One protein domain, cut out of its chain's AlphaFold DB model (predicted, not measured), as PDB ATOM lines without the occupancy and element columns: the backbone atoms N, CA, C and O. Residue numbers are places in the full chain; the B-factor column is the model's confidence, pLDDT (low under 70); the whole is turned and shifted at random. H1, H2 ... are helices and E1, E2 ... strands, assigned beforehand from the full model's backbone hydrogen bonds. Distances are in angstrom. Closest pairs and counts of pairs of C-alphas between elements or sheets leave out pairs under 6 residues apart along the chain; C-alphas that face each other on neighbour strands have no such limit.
ATOM      1  N   GLU A  15     -28.336 -40.103  -4.676       79.56
ATOM      2  CA  GLU A  15     -28.712 -38.720  -5.042       79.56
ATOM      3  C   GLU A  15     -27.508 -37.813  -5.349       79.56
ATOM      4  O   GLU A  15     -27.651 -36.727  -5.914       79.56
ATOM      5  N   VAL A  16     -26.309 -38.226  -4.940       79.19
ATOM      6  CA  VAL A  16     -25.077 -37.470  -5.174       79.19
ATOM      7  C   VAL A  16     -24.545 -37.825  -6.558       79.19
ATOM      8  O   VAL A  16     -24.399 -39.001  -6.881       79.19
ATOM      9  N   GLN A  17     -24.232 -36.807  -7.365       75.38
ATOM     10  CA  GLN A  17     -23.689 -37.000  -8.712       75.38
ATOM     11  C   GLN A  17     -22.474 -37.937  -8.702       75.38
ATOM     12  O   GLN A  17     -21.619 -37.881  -7.812       75.38
ATOM     13  N   ALA A  18     -22.396 -38.801  -9.717       71.75
ATOM     14  CA  ALA A  18     -21.327 -39.780  -9.837       71.75
ATOM     15  C   ALA A  18     -19.951 -39.091  -9.844       71.75
ATOM     16  O   ALA A  18     -19.662 -38.243 -10.687       71.75
ATOM     17  N   GLY A  19     -19.095 -39.464  -8.889       74.56
ATOM     18  CA  GLY A  19     -17.757 -38.885  -8.723       74.56
ATOM     19  C   GLY A  19     -17.671 -37.728  -7.725       74.56
ATOM     20  O   GLY A  19     -16.563 -37.270  -7.442       74.56
ATOM     21  N   THR A  20     -18.788 -37.294  -7.141       78.50
ATOM     22  CA  THR A  20     -18.808 -36.283  -6.082       78.50
ATOM     23  C   THR A  20     -18.845 -36.949  -4.707       78.50
ATOM     24  O   THR A  20     -19.603 -37.887  -4.463       78.50
ATOM     25  N   LYS A  21     -18.002 -36.481  -3.784       82.88
ATOM     26  CA  LYS A  21     -17.939 -36.974  -2.402       82.88
ATOM     27  C   LYS A  21     -18.332 -35.875  -1.428       82.88
ATOM     28  O   LYS A  21     -17.865 -34.744  -1.539       82.88
ATOM     29  N   ILE A  22     -19.154 -36.226  -0.446       86.19
ATOM     30  CA  ILE A  22     -19.464 -35.343   0.679       86.19
ATOM     31  C   ILE A  22     -18.277 -35.391   1.645       86.19
ATOM     32  O   ILE A  22     -17.935 -36.459   2.149       86.19
ATOM     33  N   VAL A  23     -17.638 -34.246   1.876       86.50
ATOM     34  CA  VAL A  23     -16.446 -34.137   2.735       86.50
ATOM     35  C   VAL A  23     -16.821 -33.672   4.131       86.50
ATOM     36  O   VAL A  23     -16.352 -34.232   5.115       86.50
ATOM     37  N   GLU A  24     -17.687 -32.665   4.224       87.62
ATOM     38  CA  GLU A  24     -18.144 -32.134   5.505       87.62
ATOM     39  C   GLU A  24     -19.648 -31.883   5.476       87.62
ATOM     40  O   GLU A  24     -20.209 -31.447   4.468       87.62
ATOM     41  N   VAL A  25     -20.292 -32.134   6.614       88.69
ATOM     42  CA  VAL A  25     -21.712 -31.869   6.832       88.69
ATOM     43  C   VAL A  25     -21.861 -31.087   8.124       88.69
ATOM     44  O   VAL A  25     -21.305 -31.471   9.152       88.69
ATOM     45  N   VAL A  26     -22.629 -30.004   8.075       88.69
ATOM     46  CA  VAL A  26     -23.010 -29.217   9.248       88.69
ATOM     47  C   VAL A  26     -24.528 -29.219   9.345       88.69
ATOM     48  O   VAL A  26     -25.214 -28.883   8.383       88.69
ATOM     49  N   THR A  27     -25.062 -29.598  10.502       89.00
ATOM     50  CA  THR A  27     -26.507 -29.620  10.762       89.00
ATOM     51  C   THR A  27     -26.814 -28.777  11.987       89.00
ATOM     52  O   THR A  27     -26.309 -29.077  13.067       89.00
ATOM     53  N   VAL A  28     -27.649 -27.751  11.828       86.44
ATOM     54  CA  VAL A  28     -28.017 -26.836  12.924       86.44
ATOM     55  C   VAL A  28     -29.352 -27.245  13.550       86.44
ATOM     56  O   VAL A  28     -29.514 -27.203  14.764       86.44
ATOM     57  N   ALA A  29     -30.315 -27.666  12.726       84.69
ATOM     58  CA  ALA A  29     -31.668 -28.013  13.159       84.69
ATOM     59  C   ALA A  29     -32.311 -29.036  12.198       84.69
ATOM     60  O   ALA A  29     -31.784 -29.271  11.102       84.69
ATOM     61  N   PRO A  30     -33.462 -29.647  12.549       85.88
ATOM     62  CA  PRO A  30     -34.186 -30.530  11.641       85.88
ATOM     63  C   PRO A  30     -34.494 -29.830  10.313       85.88
ATOM     64  O   PRO A  30     -35.156 -28.794  10.288       85.88
ATOM     65  N   LYS A  31     -34.042 -30.424   9.201       84.94
ATOM     66  CA  LYS A  31     -34.168 -29.875   7.834       84.94
ATOM     67  C   LYS A  31     -33.364 -28.582   7.577       84.94
ATOM     68  O   LYS A  31     -33.626 -27.911   6.582       84.94
ATOM     69  N   CYS A  32     -32.384 -28.264   8.429       86.31
ATOM     70  CA  CYS A  32     -31.432 -27.168   8.238       86.31
ATOM     71  C   CYS A  32     -29.991 -27.703   8.269       86.31
ATOM     72  O   CYS A  32     -29.433 -27.948   9.345       86.31
ATOM     73  N   TYR A  33     -29.404 -27.908   7.090       89.25
ATOM     74  CA  TYR A  33     -28.076 -28.490   6.916       89.25
ATOM     75  C   TYR A  33     -27.305 -27.891   5.739       89.25
ATOM     76  O   TYR A  33     -27.887 -27.464   4.741       89.25
ATOM     77  N   ALA A  34     -25.980 -27.921   5.843       89.06
ATOM     78  CA  ALA A  34     -25.055 -27.547   4.788       89.06
ATOM     79  C   ALA A  34     -24.098 -28.706   4.487       89.06
ATOM     80  O   ALA A  34     -23.509 -29.303   5.391       89.06
ATOM     81  N   LEU A  35     -23.962 -29.023   3.203       88.81
ATOM     82  CA  LEU A  35     -23.108 -30.079   2.674       88.81
ATOM     83  C   LEU A  35     -21.972 -29.441   1.882       88.81
ATOM     84  O   LEU A  35     -22.219 -28.645   0.972       88.81
ATOM     85  N   LYS A  36     -20.739 -29.825   2.204       89.19
ATOM     86  CA  LYS A  36     -19.555 -29.522   1.406       89.19
ATOM     87  C   LYS A  36     -19.230 -30.735   0.548       89.19
ATOM     88  O   LYS A  36     -18.877 -31.798   1.063       89.19
ATOM     89  N   MET A  37     -19.361 -30.563  -0.756       86.88
ATOM     90  CA  MET A  37     -19.149 -31.600  -1.752       86.88
ATOM     91  C   MET A  37     -17.890 -31.297  -2.556       86.88
ATOM     92  O   MET A  37     -17.610 -30.144  -2.875       86.88
ATOM     93  N   VAL A  38     -17.122 -32.335  -2.870       87.19
ATOM     94  CA  VAL A  38     -15.930 -32.241  -3.716       87.19
ATOM     95  C   VAL A  38     -16.134 -33.127  -4.932       87.19
ATOM     96  O   VAL A  38     -16.364 -34.331  -4.798       87.19
ATOM     97  N   ASN A  39     -16.077 -32.515  -6.111       85.88
ATOM     98  CA  ASN A  39     -16.178 -33.206  -7.392       85.88
ATOM     99  C   ASN A  39     -14.883 -33.971  -7.707       85.88
ATOM    100  O   ASN A  39     -13.820 -33.671  -7.163       85.88
ATOM    101  N   ALA A  40     -14.936 -34.897  -8.666       79.44
ATOM    102  CA  ALA A  40     -13.760 -35.638  -9.138       79.44
ATOM    103  C   ALA A  40     -12.622 -34.736  -9.667       79.44
ATOM    104  O   ALA A  40     -11.463 -35.135  -9.652       79.44
ATOM    105  N   LYS A  41     -12.949 -33.507 -10.094       79.12
ATOM    106  CA  LYS A  41     -11.998 -32.475 -10.547       79.12
ATOM    107  C   LYS A  41     -11.396 -31.630  -9.412       79.12
ATOM    108  O   LYS A  41     -10.595 -30.744  -9.679       79.12
ATOM    109  N   GLY A  42     -11.796 -31.866  -8.160       79.00
ATOM    110  CA  GLY A  42     -11.351 -31.091  -6.995       79.00
ATOM    111  C   GLY A  42     -12.142 -29.804  -6.732       79.00
ATOM    112  O   GLY A  42     -11.863 -29.111  -5.759       79.00
ATOM    113  N   GLU A  43     -13.147 -29.491  -7.552       85.31
ATOM    114  CA  GLU A  43     -14.029 -28.342  -7.330       85.31
ATOM    115  C   GLU A  43     -14.916 -28.554  -6.101       85.31
ATOM    116  O   GLU A  43     -15.529 -29.613  -5.926       85.31
ATOM    117  N   ILE A  44     -14.990 -27.522  -5.259       85.50
ATOM    118  CA  ILE A  44     -15.780 -27.526  -4.032       85.50
ATOM    119  C   ILE A  44     -17.133 -26.887  -4.326       85.50
ATOM    120  O   ILE A  44     -17.209 -25.710  -4.670       85.50
ATOM    121  N   THR A  45     -18.203 -27.648  -4.136       84.81
ATOM    122  CA  THR A  45     -19.578 -27.157  -4.226       84.81
ATOM    123  C   THR A  45     -20.239 -27.192  -2.853       84.81
ATOM    124  O   THR A  45     -20.049 -28.120  -2.062       84.81
ATOM    125  N   TYR A  46     -21.019 -26.157  -2.550       86.56
ATOM    126  CA  TYR A  46     -21.779 -26.062  -1.308       86.56
ATOM    127  C   TYR A  46     -23.261 -26.243  -1.612       86.56
ATOM    128  O   TYR A  46     -23.808 -25.594  -2.499       86.56
ATOM    129  N   SER A  47     -23.917 -27.132  -0.874       85.81
ATOM    130  CA  SER A  47     -25.366 -27.320  -0.938       85.81
ATOM    131  C   SER A  47     -25.964 -27.048   0.426       85.81
ATOM    132  O   SER A  47     -25.716 -27.788   1.378       85.81
ATOM    133  N   ILE A  48     -26.745 -25.978   0.521       86.75
ATOM    134  CA  ILE A  48     -27.357 -25.540   1.771       86.75
ATOM    135  C   ILE A  48     -28.865 -25.710   1.654       86.75
ATOM    136  O   ILE A  48     -29.489 -25.211   0.719       86.75
ATOM    137  N   LYS A  49     -29.453 -26.425   2.610       86.19
ATOM    138  CA  LYS A  49     -30.901 -26.563   2.741       86.19
ATOM    139  C   LYS A  49     -31.302 -26.000   4.091       86.19
ATOM    140  O   LYS A  49     -30.887 -26.527   5.117       86.19
ATOM    141  N   ALA A  50     -32.103 -24.941   4.086       85.12
ATOM    142  CA  ALA A  50     -32.604 -24.305   5.294       85.12
ATOM    143  C   ALA A  50     -34.121 -24.125   5.186       85.12
ATOM    144  O   ALA A  50     -34.626 -23.434   4.301       85.12
ATOM    145  N   LYS A  51     -34.865 -24.794   6.071       84.31
ATOM    146  CA  LYS A  51     -36.326 -24.718   6.080       84.31
ATOM    147  C   LYS A  51     -36.779 -23.306   6.461       84.31
ATOM    148  O   LYS A  51     -36.370 -22.789   7.493       84.31
ATOM    149  N   GLY A  52     -37.692 -22.741   5.669       79.94
ATOM    150  CA  GLY A  52     -38.317 -21.447   5.965       79.94
ATOM    151  C   GLY A  52     -37.430 -20.237   5.673       79.94
ATOM    152  O   GLY A  52     -37.775 -19.132   6.071       79.94
ATOM    153  N   MET A  53     -36.305 -20.435   4.982       76.75
ATOM    154  CA  MET A  53     -35.432 -19.349   4.550       76.75
ATOM    155  C   MET A  53     -35.610 -19.084   3.059       76.75
ATOM    156  O   MET A  53     -35.520 -20.003   2.246       76.75
ATOM    157  N   THR A  54     -35.822 -17.823   2.698       76.56
ATOM    158  CA  THR A  54     -35.698 -17.344   1.322       76.56
ATOM    159  C   THR A  54     -34.268 -16.865   1.086       76.56
ATOM    160  O   THR A  54     -33.685 -16.152   1.910       76.56
ATOM    161  N   LEU A  55     -33.672 -17.295  -0.028       68.12
ATOM    162  CA  LEU A  55     -32.335 -16.869  -0.441       68.12
ATOM    163  C   LEU A  55     -32.430 -15.487  -1.096       68.12
ATOM    164  O   LEU A  55     -32.586 -15.362  -2.305       68.12
ATOM    165  N   ASN A  56     -32.338 -14.455  -0.267       77.19
ATOM    166  CA  ASN A  56     -32.121 -13.074  -0.670       77.19
ATOM    167  C   ASN A  56     -30.615 -12.767  -0.566       77.19
ATOM    168  O   ASN A  56     -29.888 -13.423   0.181       77.19
ATOM    169  N   GLY A  57     -30.130 -11.733  -1.262       70.81
ATOM    170  CA  GLY A  57     -28.704 -11.356  -1.231       70.81
ATOM    171  C   GLY A  57     -28.152 -11.115   0.184       70.81
ATOM    172  O   GLY A  57     -27.021 -11.492   0.481       70.81
ATOM    173  N   ALA A  58     -28.977 -10.578   1.088       72.69
ATOM    174  CA  ALA A  58     -28.615 -10.371   2.491       72.69
ATOM    175  C   ALA A  58     -28.605 -11.673   3.320       72.69
ATOM    176  O   ALA A  58     -27.771 -11.838   4.206       72.69
ATOM    177  N   THR A  59     -29.505 -12.622   3.035       70.75
ATOM    178  CA  THR A  59     -29.574 -13.895   3.772       70.75
ATOM    179  C   THR A  59     -28.537 -14.904   3.286       70.75
ATOM    180  O   THR A  59     -28.093 -15.744   4.057       70.75
ATOM    181  N   LEU A  60     -28.050 -14.788   2.050       70.00
ATOM    182  CA  LEU A  60     -26.918 -15.582   1.558       70.00
ATOM    183  C   LEU A  60     -25.644 -15.382   2.395       70.00
ATOM    184  O   LEU A  60     -24.918 -16.342   2.656       70.00
ATOM    185  N   GLN A  61     -25.400 -14.158   2.872       70.94
ATOM    186  CA  GLN A  61     -24.238 -13.859   3.715       70.94
ATOM    187  C   GLN A  61     -24.352 -14.496   5.106       70.94
ATOM    188  O   GLN A  61     -23.364 -14.989   5.645       70.94
ATOM    189  N   SER A  62     -25.557 -14.545   5.682       69.88
ATOM    190  CA  SER A  62     -25.774 -15.147   7.001       69.88
ATOM    191  C   SER A  62     -25.859 -16.677   6.966       69.88
ATOM    192  O   SER A  62     -25.535 -17.332   7.956       69.88
ATOM    193  N   VAL A  63     -26.224 -17.263   5.822       75.31
ATOM    194  CA  VAL A  63     -26.493 -18.704   5.630       75.31
ATOM    195  C   VAL A  63     -25.331 -19.407   4.913       75.31
ATOM    196  O   VAL A  63     -25.499 -20.450   4.293       75.31
ATOM    197  N   SER A  64     -24.123 -18.854   4.986       83.00
ATOM    198  CA  SER A  64     -22.925 -19.483   4.425       83.00
ATOM    199  C   SER A  64     -22.481 -20.722   5.224       83.00
ATOM    200  O   SER A  64     -22.823 -20.907   6.393       83.00
ATOM    201  N   PHE A  65     -21.690 -21.601   4.602       83.56
ATOM    202  CA  PHE A  65     -21.193 -22.816   5.267       83.56
ATOM    203  C   PHE A  65     -20.378 -22.486   6.529       83.56
ATOM    204  O   PHE A  65     -20.563 -23.104   7.580       83.56
ATOM    205  N   ASP A  66     -19.519 -21.468   6.447       86.25
ATOM    206  CA  ASP A  66     -18.657 -21.052   7.553       86.25
ATOM    207  C   ASP A  66     -19.437 -20.439   8.718       86.25
ATOM    208  O   ASP A  66     -19.120 -20.712   9.878       86.25
ATOM    209  N   THR A  67     -20.498 -19.674   8.438       87.19
ATOM    210  CA  THR A  67     -21.350 -19.101   9.488       87.19
ATOM    211  C   THR A  67     -22.116 -20.200  10.216       87.19
ATOM    212  O   THR A  67     -22.127 -20.214  11.446       87.19
ATOM    213  N   MET A  68     -22.664 -21.186   9.495       86.94
ATOM    214  CA  MET A  68     -23.299 -22.357  10.113       86.94
ATOM    215  C   MET A  68     -22.328 -23.163  10.970       86.94
ATOM    216  O   MET A  68     -22.673 -23.583  12.075       86.94
ATOM    217  N   LYS A  69     -21.097 -23.359  10.487       89.25
ATOM    218  CA  LYS A  69     -20.050 -24.068  11.227       89.25
ATOM    219  C   LYS A  69     -19.668 -23.319  12.502       89.25
ATOM    220  O   LYS A  69     -19.524 -23.955  13.543       89.25
ATOM    221  N   LYS A  70     -19.538 -21.991  12.432       90.19
ATOM    222  CA  LYS A  70     -19.258 -21.139  13.593       90.19
ATOM    223  C   LYS A  70     -20.381 -21.221  14.626       90.19
ATOM    224  O   LYS A  70     -20.108 -21.598  15.756       90.19
ATOM    225  N   MET A  71     -21.635 -21.013  14.212       87.25
ATOM    226  CA  MET A  71     -22.798 -21.116  15.104       87.25
ATOM    227  C   MET A  71     -22.848 -22.456  15.845       87.25
ATOM    228  O   MET A  71     -23.131 -22.495  17.037       87.25
ATOM    229  N   MET A  72     -22.548 -23.560  15.153       86.31
ATOM    230  CA  MET A  72     -22.555 -24.880  15.782       86.31
ATOM    231  C   MET A  72     -21.388 -25.072  16.760       86.31
ATOM    232  O   MET A  72     -21.570 -25.693  17.802       86.31
ATOM    233  N   LYS A  73     -20.198 -24.540  16.453       88.12
ATOM    234  CA  LYS A  73     -19.050 -24.577  17.374       88.12
ATOM    235  C   LYS A  73     -19.318 -23.772  18.640       88.12
ATOM    236  O   LYS A  73     -19.062 -24.287  19.722       88.12
ATOM    237  N   ASP A  74     -19.873 -22.574  18.493       89.12
ATOM    238  CA  ASP A  74     -20.234 -21.707  19.617       89.12
ATOM    239  C   ASP A  74     -21.281 -22.416  20.499       89.12
ATOM    240  O   ASP A  74     -21.098 -22.557  21.704       89.12
ATOM    241  N   HIS A  75     -22.298 -23.035  19.885       85.31
ATOM    242  CA  HIS A  75     -23.310 -23.811  20.608       85.31
ATOM    243  C   HIS A  75     -22.753 -25.010  21.392       85.31
ATOM    244  O   HIS A  75     -23.277 -25.363  22.450       85.31
ATOM    245  N   ILE A  76     -21.735 -25.679  20.844       85.38
ATOM    246  CA  ILE A  76     -21.057 -26.795  21.512       85.38
ATOM    247  C   ILE A  76     -20.175 -26.277  22.653       85.38
ATOM    248  O   ILE A  76     -20.079 -26.952  23.668       85.38
ATOM    249  N   ALA A  77     -19.548 -25.109  22.500       84.75
ATOM    250  CA  ALA A  77     -18.700 -24.511  23.529       84.75
ATOM    251  C   ALA A  77     -19.511 -24.010  24.737       84.75
ATOM    252  O   ALA A  77     -19.091 -24.206  25.875       84.75
ATOM    253  N   ASP A  78     -20.691 -23.433  24.497       83.44
ATOM    254  CA  ASP A  78     -21.561 -22.881  25.546       83.44
ATOM    255  C   ASP A  78     -22.249 -23.954  26.405       83.44
ATOM    256  O   ASP A  78     -22.785 -23.665  27.478       83.44
ATOM    257  N   LYS A  79     -22.271 -25.210  25.949       75.81
ATOM    258  CA  LYS A  79     -22.932 -26.322  26.639       75.81
ATOM    259  C   LYS A  79     -21.913 -27.384  27.033       75.81
ATOM    260  O   LYS A  79     -21.058 -27.761  26.246       75.81
ATOM    261  N   ALA A  80     -22.071 -27.976  28.217       66.56
ATOM    262  CA  ALA A  80     -21.368 -29.208  28.578       66.56
ATOM    263  C   ALA A  80     -21.936 -30.392  27.767       66.56
ATOM    264  O   ALA A  80     -22.710 -31.207  28.269       66.56
ATOM    265  N   VAL A  81     -21.626 -30.449  26.469       66.56
ATOM    266  CA  VAL A  81     -22.094 -31.511  25.577       66.56
ATOM    267  C   VAL A  81     -21.129 -32.684  25.673       66.56
ATOM    268  O   VAL A  81     -19.978 -32.596  25.252       66.56
ATOM    269  N   VAL A  82     -21.602 -33.815  26.195       71.31
ATOM    270  CA  VAL A  82     -20.865 -35.077  26.086       71.31
ATOM    271  C   VAL A  82     -21.039 -35.596  24.654       71.31
ATOM    272  O   VAL A  82     -22.175 -35.867  24.252       71.31
ATOM    273  N   PRO A  83     -19.965 -35.741  23.853       66.88
ATOM    274  CA  PRO A  83     -20.080 -36.268  22.499       66.88
ATOM    275  C   PRO A  83     -20.632 -37.698  22.534       66.88
ATOM    276  O   PRO A  83     -20.020 -38.613  23.094       66.88
ATOM    277  N   LEU A  84     -21.799 -37.894  21.914       70.25
ATOM    278  CA  LEU A  84     -22.425 -39.204  21.772       70.25
ATOM    279  C   LEU A  84     -21.631 -40.045  20.769       70.25
ATOM    280  O   LEU A  84     -21.747 -39.886  19.555       70.25
TER     281      LEU A  84
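Overview. This is residues 15 to 84 of the 120 residues of an uncharacterized protein of Caenorhabditis remanei (UniProt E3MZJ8). A small twisted sheet of three antiparallel strands has the long helix H2 slanting over one of its faces, while the other face has no named helix on it. Short H1 lies off the sheet beyond E3, and residues 76 to 84, of which 76 and 77 belong to H2, stick out. The printed part has 70 residues, running E1, E2, E3, H1, H2, with sheet order E1 - E2 - E3. Its class is mixed, helices and strands, in two layers, a helix on one face of a sheet. It is loose, with a radius of gyration of the C-alphas of 13.8 A and spans of 40 by 33 by 19 A.

Arrangement. E1, residues 21 to 29, E2, residues 32 to 38, and E3, residues 44 to 50, form a meander, each strand the antiparallel neighbour of the one before. In the hairpin E1 and E2, N 26 and O 34 are within hydrogen-bond range at 2.9 A; in the hairpin E2 and E3, N 35 and O 47 are at 2.8 A. H2, residues 65 to 77, is on the sheet at a height of 9.0 A. It lies over E2 and only just over E1, where 3 of its C-alphas fall. It runs slantwise to the strands, at 58 degrees to E2 on the local plane, only just short of across. The closest C-alphas of E1 and H2, Val 26 and Lys 69, are 6.3 A apart. H1, residues 57 to 62, is not on the sheet, and H1 and H2 meet only through their link. Every O i to N i+4 pair of H2 is within hydrogen-bond range; H1 has 0 of 2, and 1 of 3 O i to N i+3 pairs.

Along the chain. E1 begins at C-alpha 21 (-17.939, -36.974, -2.402), bends by 56 degrees at residue 24 and is 22.6 A long. E2 is 20.2 A long and E3 19.5 A. H2 measures 18.5 A and ends at C-alpha 77 (-18.700, -24.511, 23.529).

Size, cuts and confidence. The C-alphas farthest apart, Lys 41 and Ala 80, are 40.4 A apart. The printed part has no cut and no long link. Mean pLDDT of the printed part is 81.6; residues 55, 62, 80 to 81 and 83 are under 70.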